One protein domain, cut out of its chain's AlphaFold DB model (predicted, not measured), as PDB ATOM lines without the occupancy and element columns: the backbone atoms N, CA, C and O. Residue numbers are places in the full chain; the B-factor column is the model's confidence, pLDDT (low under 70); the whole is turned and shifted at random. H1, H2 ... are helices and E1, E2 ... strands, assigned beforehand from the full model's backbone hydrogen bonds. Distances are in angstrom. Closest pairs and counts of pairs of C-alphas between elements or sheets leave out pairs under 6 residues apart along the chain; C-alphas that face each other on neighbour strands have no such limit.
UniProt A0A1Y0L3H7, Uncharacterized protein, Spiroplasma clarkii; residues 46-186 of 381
ATOM      1  N   LYS A  46     142.496 177.513 113.340       86.69
ATOM      2  CA  LYS A  46     141.428 176.983 114.204       86.69
ATOM      3  C   LYS A  46     140.711 175.759 113.623       86.69
ATOM      4  O   LYS A  46     140.282 174.894 114.376       86.69
ATOM      5  N   ILE A  47     140.552 175.684 112.301       87.56
ATOM      6  CA  ILE A  47     139.917 174.538 111.634       87.56
ATOM      7  C   ILE A  47     140.877 173.347 111.600       87.56
ATOM      8  O   ILE A  47     140.466 172.218 111.846       87.56
ATOM      9  N   VAL A  48     142.165 173.585 111.343       88.06
ATOM     10  CA  VAL A  48     143.180 172.520 111.339       88.06
ATOM     11  C   VAL A  48     143.391 171.957 112.750       88.06
ATOM     12  O   VAL A  48     143.510 170.744 112.916       88.06
ATOM     13  N   GLU A  49     143.357 172.813 113.776       90.31
ATOM     14  CA  GLU A  49     143.356 172.406 115.187       90.31
ATOM     15  C   GLU A  49     142.130 171.557 115.536       90.31
ATOM     16  O   GLU A  49     142.294 170.487 116.119       90.31
ATOM     17  N   LYS A  50     140.926 171.967 115.103       91.69
ATOM     18  CA  LYS A  50     139.709 171.152 115.255       91.69
ATOM     19  C   LYS A  50     139.876 169.764 114.628       91.69
ATOM     20  O   LYS A  50     139.589 168.772 115.283       91.69
ATOM     21  N   ILE A  51     140.391 169.672 113.396       90.44
ATOM     22  CA  ILE A  51     140.621 168.380 112.722       90.44
ATOM     23  C   ILE A  51     141.609 167.516 113.515       90.44
ATOM     24  O   ILE A  51     141.382 166.317 113.667       90.44
ATOM     25  N   ARG A  52     142.699 168.100 114.027       92.25
ATOM     26  CA  ARG A  52     143.683 167.390 114.863       92.25
ATOM     27  C   ARG A  52     143.031 166.814 116.120       92.25
ATOM     28  O   ARG A  52     143.262 165.649 116.443       92.25
ATOM     29  N   ASP A  53     142.260 167.629 116.830       92.94
ATOM     30  CA  ASP A  53     141.664 167.247 118.109       92.94
ATOM     31  C   ASP A  53     140.564 166.196 117.915       92.94
ATOM     32  O   ASP A  53     140.551 165.187 118.622       92.94
ATOM     33  N   GLU A  54     139.742 166.351 116.875       93.56
ATOM     34  CA  GLU A  54     138.728 165.370 116.483       93.56
ATOM     35  C   GLU A  54     139.366 164.049 116.022       93.56
ATOM     36  O   GLU A  54     138.932 162.971 116.416       93.56
ATOM     37  N   THR A  55     140.476 164.100 115.272       91.75
ATOM     38  CA  THR A  55     141.238 162.894 114.889       91.75
ATOM     39  C   THR A  55     141.692 162.126 116.131       91.75
ATOM     40  O   THR A  55     141.562 160.904 116.195       91.75
ATOM     41  N   LYS A  56     142.202 162.831 117.150       89.62
ATOM     42  CA  LYS A  56     142.637 162.214 118.410       89.62
ATOM     43  C   LYS A  56     141.463 161.576 119.166       89.62
ATOM     44  O   LYS A  56     141.619 160.483 119.721       89.62
ATOM     45  N   ALA A  57     140.303 162.230 119.169       90.50
ATOM     46  CA  ALA A  57     139.083 161.698 119.769       90.50
ATOM     47  C   ALA A  57     138.586 160.444 119.027       90.50
ATOM     48  O   ALA A  57     138.340 159.417 119.659       90.50
ATOM     49  N   ASN A  58     138.540 160.477 117.692       91.38
ATOM     50  CA  ASN A  58     138.112 159.354 116.854       91.38
ATOM     51  C   ASN A  58     139.014 158.131 116.998       91.38
ATOM     52  O   ASN A  58     138.512 157.009 117.078       91.38
ATOM     53  N   ILE A  59     140.330 158.338 117.108       86.50
ATOM     54  CA  ILE A  59     141.276 157.254 117.392       86.50
ATOM     55  C   ILE A  59     140.958 156.631 118.744       86.50
ATOM     56  O   ILE A  59     140.844 155.415 118.824       86.50
ATOM     57  N   SER A  60     140.773 157.445 119.787       84.06
ATOM     58  CA  SER A  60     140.462 156.947 121.133       84.06
ATOM     59  C   SER A  60     139.154 156.150 121.132       84.06
ATOM     60  O   SER A  60     139.121 155.021 121.605       84.06
ATOM     61  N   ASN A  61     138.103 156.672 120.495       84.38
ATOM     62  CA  ASN A  61     136.809 156.001 120.382       84.38
ATOM     63  C   ASN A  61     136.884 154.688 119.590       84.38
ATOM     64  O   ASN A  61     136.333 153.675 120.016       84.38
ATOM     65  N   SER A  62     137.554 154.689 118.437       82.44
ATOM     66  CA  SER A  62     137.721 153.490 117.603       82.44
ATOM     67  C   SER A  62     138.568 152.436 118.310       82.44
ATOM     68  O   SER A  62     138.267 151.246 118.246       82.44
ATOM     69  N   PHE A  63     139.592 152.880 119.033       78.19
ATOM     70  CA  PHE A  63     140.444 152.031 119.846       78.19
ATOM     71  C   PHE A  63     139.663 151.405 121.008       78.19
ATOM     72  O   PHE A  63     139.676 150.186 121.143       78.19
ATOM     73  N   TYR A  64     138.898 152.190 121.773       73.62
ATOM     74  CA  TYR A  64     138.053 151.675 122.858       73.62
ATOM     75  C   TYR A  64     136.942 150.744 122.364       73.62
ATOM     76  O   TYR A  64     136.628 149.759 123.026       73.62
ATOM     77  N   LYS A  65     136.376 150.984 121.174       76.69
ATOM     78  CA  LYS A  65     135.416 150.052 120.556       76.69
ATOM     79  C   LYS A  65     136.025 148.683 120.252       76.69
ATOM     80  O   LYS A  65     135.304 147.694 120.305       76.69
ATOM     81  N   LEU A  66     137.305 148.639 119.880       73.75
ATOM     82  CA  LEU A  66     137.994 147.411 119.476       73.75
ATOM     83  C   LEU A  66     138.641 146.673 120.649       73.75
ATOM     84  O   LEU A  66     138.712 145.447 120.635       73.75
ATOM     85  N   PHE A  67     139.160 147.417 121.623       72.75
ATOM     86  CA  PHE A  67     140.025 146.875 122.667       72.75
ATOM     87  C   PHE A  67     139.463 147.047 124.082       72.75
ATOM     88  O   PHE A  67     140.001 146.465 125.025       72.75
ATOM     89  N   GLY A  68     138.358 147.779 124.235       74.62
ATOM     90  CA  GLY A  68     137.858 148.215 125.534       74.62
ATOM     91  C   GLY A  68     138.662 149.375 126.109       74.62
ATOM     92  O   GLY A  68     139.659 149.809 125.532       74.62
ATOM     93  N   ASP A  69     138.206 149.879 127.248       77.75
ATOM     94  CA  ASP A  69     138.857 150.937 128.021       77.75
ATOM     95  C   ASP A  69     139.465 150.380 129.321       77.75
ATOM     96  O   ASP A  69     139.496 149.168 129.546       77.75
ATOM     97  N   ASP A  70     139.984 151.270 130.166       70.50
ATOM     98  CA  ASP A  70     140.616 150.892 131.431       70.50
ATOM     99  C   ASP A  70     139.638 150.259 132.436       70.50
ATOM    100  O   ASP A  70     140.054 149.455 133.271       70.50
ATOM    101  N   GLU A  71     138.348 150.602 132.366       71.94
ATOM    102  CA  GLU A  71     137.310 150.069 133.254       71.94
ATOM    103  C   GLU A  71     136.758 148.733 132.741       71.94
ATOM    104  O   GLU A  71     136.378 147.861 133.527       71.94
ATOM    105  N   LYS A  72     136.701 148.561 131.416       68.88
ATOM    106  CA  LYS A  72     136.170 147.382 130.722       68.88
ATOM    107  C   LYS A  72     137.087 146.980 129.564       68.88
ATOM    108  O   LYS A  72     136.709 147.147 128.396       68.88
ATOM    109  N   PRO A  73     138.260 146.396 129.853       68.75
ATOM    110  CA  PRO A  73     139.149 145.920 128.806       68.75
ATOM    111  C   PRO A  73     138.503 144.730 128.083       68.75
ATOM    112  O   PRO A  73     137.831 143.912 128.709       68.75
ATOM    113  N   GLN A  74     138.690 144.611 126.768       65.56
ATOM    114  CA  GLN A  74     138.125 143.516 125.958       65.56
ATOM    115  C   GLN A  74     139.176 142.485 125.537       65.56
ATOM    116  O   GLN A  74     138.841 141.422 125.011       65.56
ATOM    117  N   ILE A  75     140.457 142.779 125.770       58.59
ATOM    118  CA  ILE A  75     141.562 141.971 125.273       58.59
ATOM    119  C   ILE A  75     142.097 140.998 126.321       58.59
ATOM    120  O   ILE A  75     142.710 141.373 127.316       58.59
ATOM    121  N   THR A  76     141.922 139.722 125.980       56.53
ATOM    122  CA  THR A  76     142.806 138.591 126.277       56.53
ATOM    123  C   THR A  76     144.312 138.851 126.245       56.53
ATOM    124  O   THR A  76     144.788 139.029 125.121       56.53
ATOM    125  N   TYR A  77     145.119 138.790 127.319       49.03
ATOM    126  CA  TYR A  77     146.531 138.437 127.047       49.03
ATOM    127  C   TYR A  77     146.487 137.069 126.364       49.03
ATOM    128  O   TYR A  77     145.764 136.225 126.859       49.03
ATOM    129  N   SER A  78     147.133 136.845 125.217       48.22
ATOM    130  CA  SER A  78     147.352 135.494 124.687       48.22
ATOM    131  C   SER A  78     148.546 135.407 123.762       48.22
ATOM    132  O   SER A  78     148.908 136.385 123.116       48.22
ATOM    133  N   ALA A  79     149.186 134.236 123.684       36.84
ATOM    134  CA  ALA A  79     150.298 134.023 122.755       36.84
ATOM    135  C   ALA A  79     149.880 134.295 121.290       36.84
ATOM    136  O   ALA A  79     150.671 134.807 120.503       36.84
ATOM    137  N   THR A  80     148.603 134.069 120.962       39.09
ATOM    138  CA  THR A  80     147.970 134.360 119.666       39.09
ATOM    139  C   THR A  80     147.684 135.849 119.412       39.09
ATOM    140  O   THR A  80     147.393 136.229 118.278       39.09
ATOM    141  N   PHE A  81     147.804 136.719 120.420       49.25
ATOM    142  CA  PHE A  81     147.586 138.168 120.303       49.25
ATOM    143  C   PHE A  81     148.639 138.867 119.419       49.25
ATOM    144  O   PHE A  81     148.347 139.859 118.748       49.25
ATOM    145  N   LYS A  82     149.870 138.335 119.375       46.31
ATOM    146  CA  LYS A  82     151.017 138.962 118.693       46.31
ATOM    147  C   LYS A  82     150.937 138.965 117.163       46.31
ATOM    148  O   LYS A  82     151.568 139.827 116.557       46.31
ATOM    149  N   GLU A  83     150.221 138.037 116.531       42.09
ATOM    150  CA  GLU A  83     150.363 137.809 115.080       42.09
ATOM    151  C   GLU A  83     149.264 138.455 114.221       42.09
ATOM    152  O   GLU A  83     149.537 138.826 113.083       42.09
ATOM    153  N   ASN A  84     148.064 138.712 114.764       47.34
ATOM    154  CA  ASN A  84     146.894 139.048 113.932       47.34
ATOM    155  C   ASN A  84     146.388 140.506 113.992       47.34
ATOM    156  O   ASN A  84     145.645 140.911 113.103       47.34
ATOM    157  N   PHE A  85     146.780 141.326 114.977       55.66
ATOM    158  CA  PHE A  85     146.168 142.664 115.173       55.66
ATOM    159  C   PHE A  85     147.073 143.866 114.835       55.66
ATOM    160  O   PHE A  85     146.594 144.966 114.561       55.66
ATOM    161  N   LEU A  86     148.393 143.665 114.784       53.22
ATOM    162  CA  LEU A  86     149.401 144.695 114.489       53.22
ATOM    163  C   LEU A  86     149.327 145.369 113.095       53.22
ATOM    164  O   LEU A  86     149.791 146.514 113.006       53.22
ATOM    165  N   PRO A  87     148.826 144.730 112.015       55.00
ATOM    166  CA  PRO A  87     148.799 145.349 110.684       55.00
ATOM    167  C   PRO A  87     147.759 146.469 110.500       55.00
ATOM    168  O   PRO A  87     147.944 147.303 109.621       55.00
ATOM    169  N   ASN A  88     146.710 146.550 111.330       66.19
ATOM    170  CA  ASN A  88     145.548 147.413 111.042       66.19
ATOM    171  C   ASN A  88     145.576 148.805 111.701       66.19
ATOM    172  O   ASN A  88     144.775 149.667 111.351       66.19
ATOM    173  N   ILE A  89     146.501 149.068 112.626       74.12
ATOM    174  CA  ILE A  89     146.512 150.317 113.413       74.12
ATOM    175  C   ILE A  89     146.773 151.561 112.556       74.12
ATOM    176  O   ILE A  89     146.170 152.607 112.776       74.12
ATOM    177  N   GLU A  90     147.662 151.460 111.567       78.44
ATOM    178  CA  GLU A  90     147.951 152.582 110.666       78.44
ATOM    179  C   GLU A  90     146.729 152.937 109.803       78.44
ATOM    180  O   GLU A  90     146.485 154.120 109.570       78.44
ATOM    181  N   SER A  91     145.917 151.938 109.420       80.94
ATOM    182  CA  SER A  91     144.627 152.166 108.754       80.94
ATOM    183  C   SER A  91     143.649 152.875 109.681       80.94
ATOM    184  O   SER A  91     143.101 153.896 109.297       80.94
ATOM    185  N   ILE A  92     143.501 152.417 110.931       80.38
ATOM    186  CA  ILE A  92     142.588 153.040 111.910       80.38
ATOM    187  C   ILE A  92     142.918 154.525 112.111       80.38
ATOM    188  O   ILE A  92     142.017 155.362 112.124       80.38
ATOM    189  N   ILE A  93     144.203 154.867 112.245       84.94
ATOM    190  CA  ILE A  93     144.648 156.259 112.399       84.94
ATOM    191  C   ILE A  93     144.312 157.074 111.144       84.94
ATOM    192  O   ILE A  93     143.805 158.192 111.245       84.94
ATOM    193  N   HIS A  94     144.577 156.516 109.962       87.00
ATOM    194  CA  HIS A  94     144.269 157.159 108.690       87.00
ATOM    195  C   HIS A  94     142.764 157.391 108.495       87.00
ATOM    196  O   HIS A  94     142.356 158.499 108.147       87.00
ATOM    197  N   ASP A  95     141.941 156.385 108.772       88.94
ATOM    198  CA  ASP A  95     140.489 156.448 108.619       88.94
ATOM    199  C   ASP A  95     139.873 157.430 109.623       88.94
ATOM    200  O   ASP A  95     139.047 158.259 109.242       88.94
ATOM    201  N   SER A  96     140.375 157.450 110.864       90.44
ATOM    202  CA  SER A  96     139.970 158.425 111.891       90.44
ATOM    203  C   SER A  96     140.259 159.870 111.471       90.44
ATOM    204  O   SER A  96     139.456 160.767 111.733       90.44
ATOM    205  N   PHE A  97     141.394 160.109 110.803       91.50
ATOM    206  CA  PHE A  97     141.729 161.418 110.239       91.50
ATOM    207  C   PHE A  97     140.789 161.803 109.091       91.50
ATOM    208  O   PHE A  97     140.342 162.951 109.021       91.50
ATOM    209  N   LEU A  98     140.482 160.866 108.188       90.06
ATOM    210  CA  LEU A  98     139.544 161.119 107.096       90.06
ATOM    211  C   LEU A  98     138.149 161.456 107.626       90.06
ATOM    212  O   LEU A  98     137.557 162.428 107.160       90.06
ATOM    213  N   GLU A  99     137.656 160.705 108.609       90.56
ATOM    214  CA  GLU A  99     136.361 160.931 109.254       90.56
ATOM    215  C   GLU A  99     136.301 162.307 109.929       90.56
ATOM    216  O   GLU A  99     135.410 163.102 109.627       90.56
ATOM    217  N   ALA A 100     137.302 162.640 110.752       90.62
ATOM    218  CA  ALA A 100     137.409 163.945 111.405       90.62
ATOM    219  C   ALA A 100     137.418 165.094 110.385       90.62
ATOM    220  O   ALA A 100     136.696 166.082 110.526       90.62
ATOM    221  N   ARG A 101     138.211 164.959 109.316       89.12
ATOM    222  CA  ARG A 101     138.287 165.965 108.253       89.12
ATOM    223  C   ARG A 101     136.935 166.172 107.577       89.12
ATOM    224  O   ARG A 101     136.540 167.315 107.373       89.12
ATOM    225  N   MET A 102     136.257 165.086 107.206       88.12
ATOM    226  CA  MET A 102     134.958 165.155 106.536       88.12
ATOM    227  C   MET A 102     133.904 165.802 107.437       88.12
ATOM    228  O   MET A 102     133.245 166.742 107.004       88.12
ATOM    229  N   SER A 103     133.822 165.384 108.703       88.25
ATOM    230  CA  SER A 103     132.867 165.935 109.669       88.25
ATOM    231  C   SER A 103     133.059 167.440 109.898       88.25
ATOM    232  O   SER A 103     132.104 168.209 109.802       88.25
ATOM    233  N   ILE A 104     134.298 167.900 110.110       89.25
ATOM    234  CA  ILE A 104     134.585 169.332 110.300       89.25
ATOM    235  C   ILE A 104     134.302 170.135 109.026       89.25
ATOM    236  O   ILE A 104     133.865 171.286 109.101       89.25
ATOM    237  N   PHE A 105     134.536 169.557 107.848       86.44
ATOM    238  CA  PHE A 105     134.198 170.226 106.594       86.44
ATOM    239  C   PHE A 105     132.686 170.384 106.432       86.44
ATOM    240  O   PHE A 105     132.246 171.457 106.031       86.44
ATOM    241  N   GLU A 106     131.897 169.374 106.794       83.69
ATOM    242  CA  GLU A 106     130.433 169.457 106.797       83.69
ATOM    243  C   GLU A 106     129.916 170.478 107.827       83.69
ATOM    244  O   GLU A 106     129.107 171.333 107.476       83.69
ATOM    245  N   GLU A 107     130.432 170.462 109.065       85.94
ATOM    246  CA  GLU A 107     130.032 171.384 110.149       85.94
ATOM    247  C   GLU A 107     130.245 172.859 109.768       85.94
ATOM    248  O   GLU A 107     129.453 173.730 110.126       85.94
ATOM    249  N   ASN A 108     131.327 173.152 109.046       80.00
ATOM    250  CA  ASN A 108     131.735 174.520 108.722       80.00
ATOM    251  C   ASN A 108     131.312 174.940 107.300       80.00
ATOM    252  O   ASN A 108     131.847 175.915 106.773       80.00
ATOM    253  N   ASP A 109     130.381 174.200 106.684       75.88
ATOM    254  CA  ASP A 109     129.888 174.403 105.313       75.88
ATOM    255  C   ASP A 109     131.022 174.515 104.266       75.88
ATOM    256  O   ASP A 109     130.959 175.228 103.263       75.88
ATOM    257  N   ILE A 110     132.106 173.768 104.483       72.44
ATOM    258  CA  ILE A 110     133.251 173.638 103.570       72.44
ATOM    259  C   ILE A 110     132.923 172.547 102.535       72.44
ATOM    260  O   ILE A 110     133.712 171.649 102.246       72.44
ATOM    261  N   VAL A 111     131.710 172.587 101.985       54.91
ATOM    262  CA  VAL A 111     131.114 171.447 101.275       54.91
ATOM    263  C   VAL A 111     131.635 171.331  99.833       54.91
ATOM    264  O   VAL A 111     131.577 170.253  99.239       54.91
ATOM    265  N   HIS A 112     132.223 172.386  99.242       54.28
ATOM    266  CA  HIS A 112     132.447 172.455  97.784       54.28
ATOM    267  C   HIS A 112     133.766 173.073  97.287       54.28
ATOM    268  O   HIS A 112     133.764 173.905  96.371       54.28
ATOM    269  N   TYR A 113     134.922 172.599  97.764       53.75
ATOM    270  CA  TYR A 113     136.199 172.993  97.156       53.75
ATOM    271  C   TYR A 113     137.191 171.835  97.022       53.75
ATOM    272  O   TYR A 113     137.869 171.452  97.968       53.75
ATOM    273  N   LYS A 114     137.395 171.385  95.774       52.31
ATOM    274  CA  LYS A 114     138.566 170.595  95.325       52.31
ATOM    275  C   LYS A 114     139.920 171.291  95.594       52.31
ATOM    276  O   LYS A 114     140.958 170.776  95.200       52.31
ATOM    277  N   THR A 115     139.906 172.479  96.201       56.12
ATOM    278  CA  THR A 115     141.029 173.412  96.341       56.12
ATOM    279  C   THR A 115     141.424 173.657  97.797       56.12
ATOM    280  O   THR A 115     142.172 174.586  98.071       56.12
ATOM    281  N   VAL A 116     140.946 172.839  98.739       66.94
ATOM    282  CA  VAL A 116     141.413 172.827 100.132       66.94
ATOM    283  C   VAL A 116     142.097 171.493 100.395       66.94
ATOM    284  O   VAL A 116     141.501 170.435 100.196       66.94
ATOM    285  N   LYS A 117     143.358 171.531 100.828       71.44
ATOM    286  CA  LYS A 117     144.154 170.327 101.072       71.44
ATOM    287  C   LYS A 117     144.631 170.310 102.514       71.44
ATOM    288  O   LYS A 117     145.415 171.162 102.915       71.44
ATOM    289  N   VAL A 118     144.161 169.317 103.262       78.88
ATOM    290  CA  VAL A 118     144.695 168.939 104.574       78.88
ATOM    291  C   VAL A 118     145.349 167.585 104.414       78.88
ATOM    292  O   VAL A 118     144.723 166.650 103.905       78.88
ATOM    293  N   THR A 119     146.600 167.483 104.834       84.88
ATOM    294  CA  THR A 119     147.374 166.247 104.771       84.88
ATOM    295  C   THR A 119     147.781 165.809 106.159       84.88
ATOM    296  O   THR A 119     148.216 166.635 106.957       84.88
ATOM    297  N   MET A 120     147.699 164.503 106.396       87.44
ATOM    298  CA  MET A 120     148.349 163.849 107.518       87.44
ATOM    299  C   MET A 120     149.581 163.104 107.003       87.44
ATOM    300  O   MET A 120     149.480 162.325 106.053       87.44
ATOM    301  N   LYS A 121     150.748 163.343 107.605       88.12
ATOM    302  CA  LYS A 121     152.005 162.675 107.236       88.12
ATOM    303  C   LYS A 121     152.723 162.167 108.481       88.12
ATOM    304  O   LYS A 121     152.780 162.868 109.482       88.12
ATOM    305  N   GLN A 122     153.300 160.969 108.415       86.69
ATOM    306  CA  GLN A 122     154.188 160.460 109.464       86.69
ATOM    307  C   GLN A 122     155.556 161.153 109.394       86.69
ATOM    308  O   GLN A 122     156.155 161.224 108.317       86.69
ATOM    309  N   VAL A 123     156.041 161.661 110.528       82.44
ATOM    310  CA  VAL A 123     157.236 162.531 110.583       82.44
ATOM    311  C   VAL A 123     158.392 161.816 111.246       82.44
ATOM    312  O   VAL A 123     159.455 161.696 110.643       82.44
ATOM    313  N   ASP A 124     158.139 161.248 112.423       72.62
ATOM    314  CA  ASP A 124     159.071 160.357 113.092       72.62
ATOM    315  C   ASP A 124     158.595 158.916 112.899       72.62
ATOM    316  O   ASP A 124     157.418 158.569 113.073       72.62
ATOM    317  N   LYS A 125     159.517 158.067 112.443       69.75
ATOM    318  CA  LYS A 125     159.246 156.650 112.190       69.75
ATOM    319  C   LYS A 125     158.738 156.006 113.484       69.75
ATOM    320  O   LYS A 125     159.243 156.314 114.558       69.75
ATOM    321  N   LYS A 126     157.736 155.124 113.371       74.06
ATOM    322  CA  LYS A 126     157.061 154.511 114.527       74.06
ATOM    323  C   LYS A 126     158.083 153.971 115.531       74.06
ATOM    324  O   LYS A 126     158.990 153.224 115.149       74.06
ATOM    325  N   VAL A 127     157.895 154.307 116.799       71.00
ATOM    326  CA  VAL A 127     158.655 153.690 117.885       71.00
ATOM    327  C   VAL A 127     157.827 152.511 118.364       71.00
ATOM    328  O   VAL A 127     156.688 152.678 118.802       71.00
ATOM    329  N   ILE A 128     158.363 151.306 118.178       60.94
ATOM    330  CA  ILE A 128     157.715 150.084 118.646       60.94
ATOM    331  C   ILE A 128     158.314 149.744 120.001       60.94
ATOM    332  O   ILE A 128     159.395 149.161 120.068       60.94
ATOM    333  N   ASN A 129     157.579 150.060 121.056       59.38
ATOM    334  CA  ASN A 129     157.835 149.504 122.371       59.38
ATOM    335  C   ASN A 129     156.876 148.331 122.513       59.38
ATOM    336  O   ASN A 129     155.676 148.537 122.461       59.38
ATOM    337  N   LYS A 130     157.386 147.099 122.590       57.34
ATOM    338  CA  LYS A 130     156.556 145.921 122.881       57.34
ATOM    339  C   LYS A 130     156.793 145.547 124.334       57.34
ATOM    340  O   LYS A 130     157.680 144.742 124.605       57.34
ATOM    341  N   CYS A 131     156.041 146.139 125.251       55.81
ATOM    342  CA  CYS A 131     156.227 145.890 126.677       55.81
ATOM    343  C   CYS A 131     154.873 145.785 127.383       55.81
ATOM    344  O   CYS A 131     153.958 146.557 127.105       55.81
ATOM    345  N   VAL A 132     154.744 144.805 128.276       55.97
ATOM    346  CA  VAL A 132     153.608 144.699 129.199       55.97
ATOM    347  C   VAL A 132     154.025 145.391 130.493       55.97
ATOM    348  O   VAL A 132     155.067 145.067 131.062       55.97
ATOM    349  N   THR A 133     153.218 146.347 130.937       55.75
ATOM    350  CA  THR A 133     153.412 147.103 132.178       55.75
ATOM    351  C   THR A 133     152.362 146.646 133.179       55.75
ATOM    352  O   THR A 133     151.168 146.773 132.912       55.75
ATOM    353  N   ILE A 134     152.790 146.107 134.318       54.81
ATOM    354  CA  ILE A 134     151.901 145.606 135.376       54.81
ATOM    355  C   ILE A 134     151.996 146.583 136.548       54.81
ATOM    356  O   ILE A 134     153.094 146.825 137.037       54.81
ATOM    357  N   TYR A 135     150.871 147.166 136.981       59.12
ATOM    358  CA  TYR A 135     150.824 148.155 138.077       59.12
ATOM    359  C   TYR A 135     151.916 149.240 137.995       59.12
ATOM    360  O   TYR A 135     152.628 149.489 138.967       59.12
ATOM    361  N   ASP A 136     152.078 149.848 136.816       51.81
ATOM    362  CA  ASP A 136     153.077 150.894 136.532       51.81
ATOM    363  C   ASP A 136     154.555 150.460 136.649       51.81
ATOM    364  O   ASP A 136     155.456 151.298 136.596       51.81
ATOM    365  N   GLN A 137     154.831 149.155 136.749       51.56
ATOM    366  CA  GLN A 137     156.184 148.596 136.688       51.56
ATOM    367  C   GLN A 137     156.495 148.100 135.267       51.56
ATOM    368  O   GLN A 137     155.846 147.186 134.747       51.56
ATOM    369  N   GLU A 138     157.486 148.723 134.624       50.69
ATOM    370  CA  GLU A 138     157.968 148.340 133.291       50.69
ATOM    371  C   GLU A 138     158.690 146.979 133.323       50.69
ATOM    372  O   GLU A 138     159.379 146.649 134.288       50.69
ATOM    373  N   CYS A 139     158.573 146.204 132.237       44.78
ATOM    374  CA  CYS A 139     159.332 144.967 131.985       44.78
ATOM    375  C   CYS A 139     158.980 143.744 132.853       44.78
ATOM    376  O   CYS A 139     159.855 142.938 133.167       44.78
ATOM    377  N   SER A 140     157.703 143.532 133.174       38.19
ATOM    378  CA  SER A 140     157.282 142.295 133.845       38.19
ATOM    379  C   SER A 140     156.803 141.247 132.835       38.19
ATOM    380  O   SER A 140     155.676 141.292 132.342       38.19
ATOM    381  N   LEU A 141     157.665 140.276 132.524       35.59
ATOM    382  CA  LEU A 141     157.216 138.973 132.035       35.59
ATOM    383  C   LEU A 141     156.746 138.154 133.252       35.59
ATOM    384  O   LEU A 141     157.566 137.826 134.103       35.59
ATOM    385  N   LEU A 142     155.454 137.786 133.247       38.84
ATOM    386  CA  LEU A 142     154.797 136.675 133.973       38.84
ATOM    387  C   LEU A 142     154.055 136.947 135.303       38.84
ATOM    388  O   LEU A 142     154.480 137.705 136.162       38.84
ATOM    389  N   ASN A 143     152.949 136.194 135.436       35.00
ATOM    390  CA  ASN A 143     152.177 135.814 136.629       35.00
ATOM    391  C   ASN A 143     151.649 136.896 137.562       35.00
ATOM    392  O   ASN A 143     152.178 137.135 138.644       35.00
ATOM    393  N   THR A 144     150.457 137.386 137.227       34.12
ATOM    394  CA  THR A 144     149.595 138.060 138.200       34.12
ATOM    395  C   THR A 144     148.394 137.166 138.469       34.12
ATOM    396  O   THR A 144     147.486 137.063 137.644       34.12
ATOM    397  N   ASN A 145     148.392 136.472 139.608       35.44
ATOM    398  CA  ASN A 145     147.224 135.719 140.049       35.44
ATOM    399  C   ASN A 145     146.385 136.629 140.955       35.44
ATOM    400  O   ASN A 145     146.777 136.920 142.084       35.44
ATOM    401  N   LEU A 146     145.263 137.140 140.441       37.91
ATOM    402  CA  LEU A 146     144.379 138.028 141.195       37.91
ATOM    403  C   LEU A 146     143.213 137.239 141.773       37.91
ATOM    404  O   LEU A 146     142.373 136.713 141.051       37.91
ATOM    405  N   LYS A 147     143.157 137.206 143.105       34.47
ATOM    406  CA  LYS A 147     142.172 136.481 143.922       34.47
ATOM    407  C   LYS A 147     140.716 136.975 143.806       34.47
ATOM    408  O   LYS A 147     139.861 136.425 144.489       34.47
ATOM    409  N   ASN A 148     140.413 137.986 142.987       36.72
ATOM    410  CA  ASN A 148     139.067 138.558 142.870       36.72
ATOM    411  C   ASN A 148     138.559 138.502 141.424       36.72
ATOM    412  O   ASN A 148     139.159 139.088 140.531       36.72
ATOM    413  N   SER A 149     137.414 137.844 141.225       35.06
ATOM    414  CA  SER A 149     136.711 137.611 139.949       35.06
ATOM    415  C   SER A 149     136.047 138.852 139.335       35.06
ATOM    416  O   SER A 149     135.245 138.740 138.408       35.06
ATOM    417  N   GLN A 150     136.359 140.046 139.837       43.88
ATOM    418  CA  GLN A 150     135.945 141.279 139.181       43.88
ATOM    419  C   GLN A 150     136.841 141.503 137.956       43.88
ATOM    420  O   GLN A 150     138.032 141.200 137.984       43.88
ATOM    421  N   VAL A 151     136.262 142.005 136.865       48.44
ATOM    422  CA  VAL A 151     137.006 142.433 135.673       48.44
ATOM    423  C   VAL A 151     137.939 143.564 136.108       48.44
ATOM    424  O   VAL A 151     137.503 144.699 136.261       48.44
ATOM    425  N   VAL A 152     139.200 143.247 136.392       52.56
ATOM    426  CA  VAL A 152     140.212 144.227 136.792       52.56
ATOM    427  C   VAL A 152     141.261 144.254 135.693       52.56
ATOM    428  O   VAL A 152     141.871 143.228 135.389       52.56
ATOM    429  N   LYS A 153     141.457 145.425 135.081       63.00
ATOM    430  CA  LYS A 153     142.638 145.730 134.270       63.00
ATOM    431  C   LYS A 153     143.881 145.333 135.067       63.00
ATOM    432  O   LYS A 153     144.129 145.892 136.134       63.00
ATOM    433  N   ILE A 154     144.644 144.363 134.576       54.19
ATOM    434  CA  ILE A 154     145.834 143.881 135.296       54.19
ATOM    435  C   ILE A 154     147.117 144.527 134.792       54.19
ATOM    436  O   ILE A 154     148.118 144.558 135.502       54.19
ATOM    437  N   ALA A 155     147.089 145.010 133.552       61.09
ATOM    438  CA  ALA A 155     148.259 145.504 132.861       61.09
ATOM    439  C   ALA A 155     147.867 146.387 131.678       61.09
ATOM    440  O   ALA A 155     146.774 146.257 131.125       61.09
ATOM    441  N   ASP A 156     148.815 147.212 131.251       67.00
ATOM    442  CA  ASP A 156     148.789 147.882 129.959       67.00
ATOM    443  C   ASP A 156     149.835 147.271 129.039       67.00
ATOM    444  O   ASP A 156     150.990 147.077 129.417       67.00
ATOM    445  N   TYR A 157     149.447 147.002 127.799       68.19
ATOM    446  CA  TYR A 157     150.382 146.662 126.743       68.19
ATOM    447  C   TYR A 157     150.702 147.902 125.932       68.19
ATOM    448  O   TYR A 157     149.876 148.383 125.151       68.19
ATOM    449  N   ASP A 158     151.912 148.419 126.131       72.31
ATOM    450  CA  ASP A 158     152.459 149.436 125.251       72.31
ATOM    451  C   ASP A 158     152.787 148.764 123.920       72.31
ATOM    452  O   ASP A 158     153.483 147.744 123.866       72.31
ATOM    453  N   MET A 159     152.198 149.303 122.857       66.88
ATOM    454  CA  MET A 159     152.358 148.791 121.508       66.88
ATOM    455  C   MET A 159     153.234 149.701 120.661       66.88
ATOM    456  O   MET A 159     154.132 149.222 119.957       66.88
ATOM    457  N   ARG A 160     152.859 150.984 120.578       74.88
ATOM    458  CA  ARG A 160     153.363 151.911 119.559       74.88
ATOM    459  C   ARG A 160     153.154 153.365 119.962       74.88
ATOM    460  O   ARG A 160     152.070 153.753 120.397       74.88
ATOM    461  N   SER A 161     154.158 154.179 119.654       81.94
ATOM    462  CA  SER A 161     154.037 155.632 119.592       81.94
ATOM    463  C   SER A 161     154.186 156.105 118.148       81.94
ATOM    464  O   SER A 161     155.071 155.650 117.408       81.94
ATOM    465  N   TYR A 162     153.303 157.011 117.742       84.31
ATOM    466  CA  TYR A 162     153.307 157.622 116.425       84.31
ATOM    467  C   TYR A 162     153.310 159.139 116.525       84.31
ATOM    468  O   TYR A 162     152.573 159.717 117.322       84.31
ATOM    469  N   VAL A 163     154.080 159.782 115.651       87.69
ATOM    470  CA  VAL A 163     154.079 161.234 115.496       87.69
ATOM    471  C   VAL A 163     153.709 161.572 114.059       87.69
ATOM    472  O   VAL A 163     154.415 161.213 113.110       87.69
ATOM    473  N   TYR A 164     152.587 162.266 113.920       87.44
ATOM    474  CA  TYR A 164     152.066 162.746 112.652       87.44
ATOM    475  C   TYR A 164     152.048 164.268 112.621       87.44
ATOM    476  O   TYR A 164     151.903 164.929 113.646       87.44
ATOM    477  N   GLU A 165     152.154 164.820 111.424       90.56
ATOM    478  CA  GLU A 165     151.895 166.222 111.146       90.56
ATOM    479  C   GLU A 165     150.585 166.366 110.386       90.56
ATOM    480  O   GLU A 165     150.345 165.649 109.412       90.56
ATOM    481  N   VAL A 166     149.763 167.309 110.841       88.31
ATOM    482  CA  VAL A 166     148.558 167.778 110.163       88.31
ATOM    483  C   VAL A 166     148.827 169.202 109.701       88.31
ATOM    484  O   VAL A 166     149.126 170.086 110.507       88.31
ATOM    485  N   SER A 167     148.759 169.428 108.395       84.00
ATOM    486  CA  SER A 167     149.003 170.741 107.798       84.00
ATOM    487  C   SER A 167     148.179 170.932 106.531       84.00
ATOM    488  O   SER A 167     147.657 169.973 105.952       84.00
ATOM    489  N   THR A 168     148.098 172.181 106.077       77.62
ATOM    490  CA  THR A 168     147.759 172.490 104.682       77.62
ATOM    491  C   THR A 168     149.041 172.770 103.892       77.62
ATOM    492  O   THR A 168     150.140 172.675 104.439       77.62
ATOM    493  N   GLU A 169     148.937 173.115 102.605       65.94
ATOM    494  CA  GLU A 169     150.110 173.510 101.806       65.94
ATOM    495  C   GLU A 169     150.772 174.820 102.279       65.94
ATOM    496  O   GLU A 169     151.908 175.084 101.894       65.94
ATOM    497  N   LYS A 170     150.085 175.638 103.093       64.25
ATOM    498  CA  LYS A 170     150.568 176.964 103.531       64.25
ATOM    499  C   LYS A 170     150.446 177.238 105.037       64.25
ATOM    500  O   LYS A 170     151.172 178.093 105.539       64.25
ATOM    501  N   SER A 171     149.595 176.499 105.753       66.69
ATOM    502  CA  SER A 171     149.312 176.738 107.174       66.69
ATOM    503  C   SER A 171     150.396 176.215 108.101       66.69
ATOM    504  O   SER A 171     151.252 175.410 107.726       66.69
ATOM    505  N   LYS A 172     150.305 176.644 109.361       79.81
ATOM    506  CA  LYS A 172     151.124 176.130 110.451       79.81
ATOM    507  C   LYS A 172     151.012 174.604 110.531       79.81
ATOM    508  O   LYS A 172     149.953 174.015 110.326       79.81
ATOM    509  N   VAL A 173     152.139 173.970 110.826       84.50
ATOM    510  CA  VAL A 173     152.232 172.522 110.990       84.50
ATOM    511  C   VAL A 173     151.857 172.156 112.422       84.50
ATOM    512  O   VAL A 173     152.462 172.656 113.374       84.50
ATOM    513  N   TYR A 174     150.881 171.263 112.577       89.19
ATOM    514  CA  TYR A 174     150.447 170.755 113.874       89.19
ATOM    515  C   TYR A 174     150.944 169.334 114.076       89.19
ATOM    516  O   TYR A 174     150.668 168.459 113.262       89.19
ATOM    517  N   LYS A 175     151.643 169.089 115.186       88.75
ATOM    518  CA  LYS A 175     152.096 167.746 115.552       88.75
ATOM    519  C   LYS A 175     151.047 167.039 116.405       88.75
ATOM    520  O   LYS A 175     150.556 167.595 117.385       88.75
ATOM    521  N   LEU A 176     150.731 165.810 116.023       88.19
ATOM    522  CA  LEU A 176     149.858 164.884 116.726       88.19
ATOM    523  C   LEU A 176     150.691 163.679 117.167       88.19
ATOM    524  O   LEU A 176     151.171 162.915 116.330       88.19
ATOM    525  N   THR A 177     150.841 163.504 118.479       88.62
ATOM    526  CA  THR A 177     151.445 162.303 119.066       88.62
ATOM    527  C   THR A 177     150.346 161.362 119.542       88.62
ATOM    528  O   THR A 177     149.483 161.758 120.328       88.62
ATOM    529  N   ILE A 178     150.387 160.119 119.070       85.19
ATOM    530  CA  ILE A 178     149.453 159.050 119.424       85.19
ATOM    531  C   ILE A 178     150.248 157.969 120.145       85.19
ATOM    532  O   ILE A 178     151.116 157.336 119.548       85.19
ATOM    533  N   ASN A 179     149.934 157.758 121.420       83.06
ATOM    534  CA  ASN A 179     150.497 156.683 122.229       83.06
ATOM    535  C   ASN A 179     149.420 155.621 122.417       83.06
ATOM    536  O   ASN A 179     148.348 155.932 122.935       83.06
ATOM    537  N   LEU A 180     149.692 154.396 121.979       78.25
ATOM    538  CA  LEU A 180     148.734 153.302 122.060       78.25
ATOM    539  C   LEU A 180     149.118 152.356 123.186       78.25
ATOM    540  O   LEU A 180     150.110 151.629 123.087       78.25
ATOM    541  N   LYS A 181     148.284 152.357 124.225       79.06
ATOM    542  CA  LYS A 181     148.321 151.405 125.330       79.06
ATOM    543  C   LYS A 181     147.020 150.618 125.319       79.06
ATOM    544  O   LYS A 181     145.951 151.216 125.383       79.06
ATOM    545  N   ILE A 182     147.114 149.304 125.160       73.25
ATOM    546  CA  ILE A 182     145.954 148.412 125.202       73.25
ATOM    547  C   ILE A 182     145.801 147.932 126.642       73.25
ATOM    548  O   ILE A 182     146.729 147.283 127.133       73.25
ATOM    549  N   PRO A 183     144.665 148.191 127.307       70.50
ATOM    550  CA  PRO A 183     144.410 147.584 128.599       70.50
ATOM    551  C   PRO A 183     144.198 146.080 128.391       70.50
ATOM    552  O   PRO A 183     143.415 145.649 127.541       70.50
ATOM    553  N   ILE A 184     144.943 145.272 129.137       63.88
ATOM    554  CA  ILE A 184     144.913 143.816 129.026       63.88
ATOM    555  C   ILE A 184     144.220 143.212 130.246       63.88
ATOM    556  O   ILE A 184     144.510 143.543 131.400       63.88
ATOM    557  N   LEU A 185     143.301 142.286 129.968       59.66
ATOM    558  CA  LEU A 185     142.682 141.417 130.957       59.66
ATOM    559  C   LEU A 185     143.624 140.281 131.340       59.66
ATOM    560  O   LEU A 185     144.351 139.737 130.502       59.66
ATOM    561  N   ASN A 186     143.512 139.838 132.591       48.75
ATOM    562  CA  ASN A 186     144.061 138.546 132.965       48.75
ATOM    563  C   ASN A 186     143.456 137.461 132.076       48.75
ATOM    564  O   ASN A 186     142.251 137.458 131.808       48.75
TER     565      ASN A 186
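What this domain is: This is residues 46 to 186 of the 381 residues of an uncharacterized protein of Spiroplasma clarkii (UniProt A0A1Y0L3H7). Two long antiparallel strands, E3 and E4, make a strongly twisted ribbon, widened along E3 by E1 and the short E2, and two long helices, H1 and H3, cross each other steeply as they pack on this sheet. The short helix H2 lies away from both the sheet and the other helices, and the long loop of residues 135 to 152 extends the rod at one end. The printed part has 141 residues, with three named helices, H1, H2 and H3, followed along the chain by four named strands; the sheet is branched, with the neighbour pairs E1 and E3, E2 and E3, and E3 and E4, each antiparallel. The class is mixed, helices and strands; the whole is loose, with a radius of gyration of the C-alphas of 18.0 A and spans of 59 by 29 by 25 A.

How they stand to each other: Start with H1, residues 46 to 67, which is on the sheet at a height of 8.6 A, over E3, residues 153 to 167, and E4, residues 174 to 185. It runs along the strands, at 26 degrees to E3 on the local plane; its closest C-alphas to E4 are those of Phe 67 and Ile 182, 6.6 A. H2, residues 81 to 84, is not on the sheet and is apart from H1. H3, residues 89 to 107, touches H1 at a steep tilt of 47 degrees, opposite ways, closest at the C-alphas of Thr 55 and Phe 97, 4.9 A. It is on the sheet over E3 at a height of 9.3 A, slantwise to the strands at 54 degrees on the local plane. In H1 and H3 every O i to N i+4 pair is within hydrogen-bond range; H2 is too short for one. On one side of E3 look for E1, residues 119 to 127, with N 121 and O 165 at 3.0 A, and E2, residues 131 to 134, with N 133 and O 156 at 2.8 A. On the other side lies E4, with N 162 and O 178 at 2.9 A. E2, E3 and E4 form a meander, each strand the antiparallel neighbour of the one before.

Where its parts are: Find C-alpha 46 at (141.428, 176.983, 114.204), from which H1 runs 31.3 A. H2 spans 6.5 A, and H3 26.9 A. E1 covers 21.4 A and bends by 63 degrees at residue 124; E2 covers 9.7 A. E3 runs 37.0 A and bends by 56 degrees at residue 159. E4 runs 34.8 A to C-alpha 185 at (142.682, 141.417, 130.957).

The domain as a whole: The two C-alphas farthest apart, Thr 115 and Lys 147, are 60.2 A apart. The printed part has no cut; H1 to H2, H3 to E1 and E2 to E3 are long links. Mean pLDDT of the printed part is 70.2; residues 72 to 88 and 128 to 157 are among those under 70.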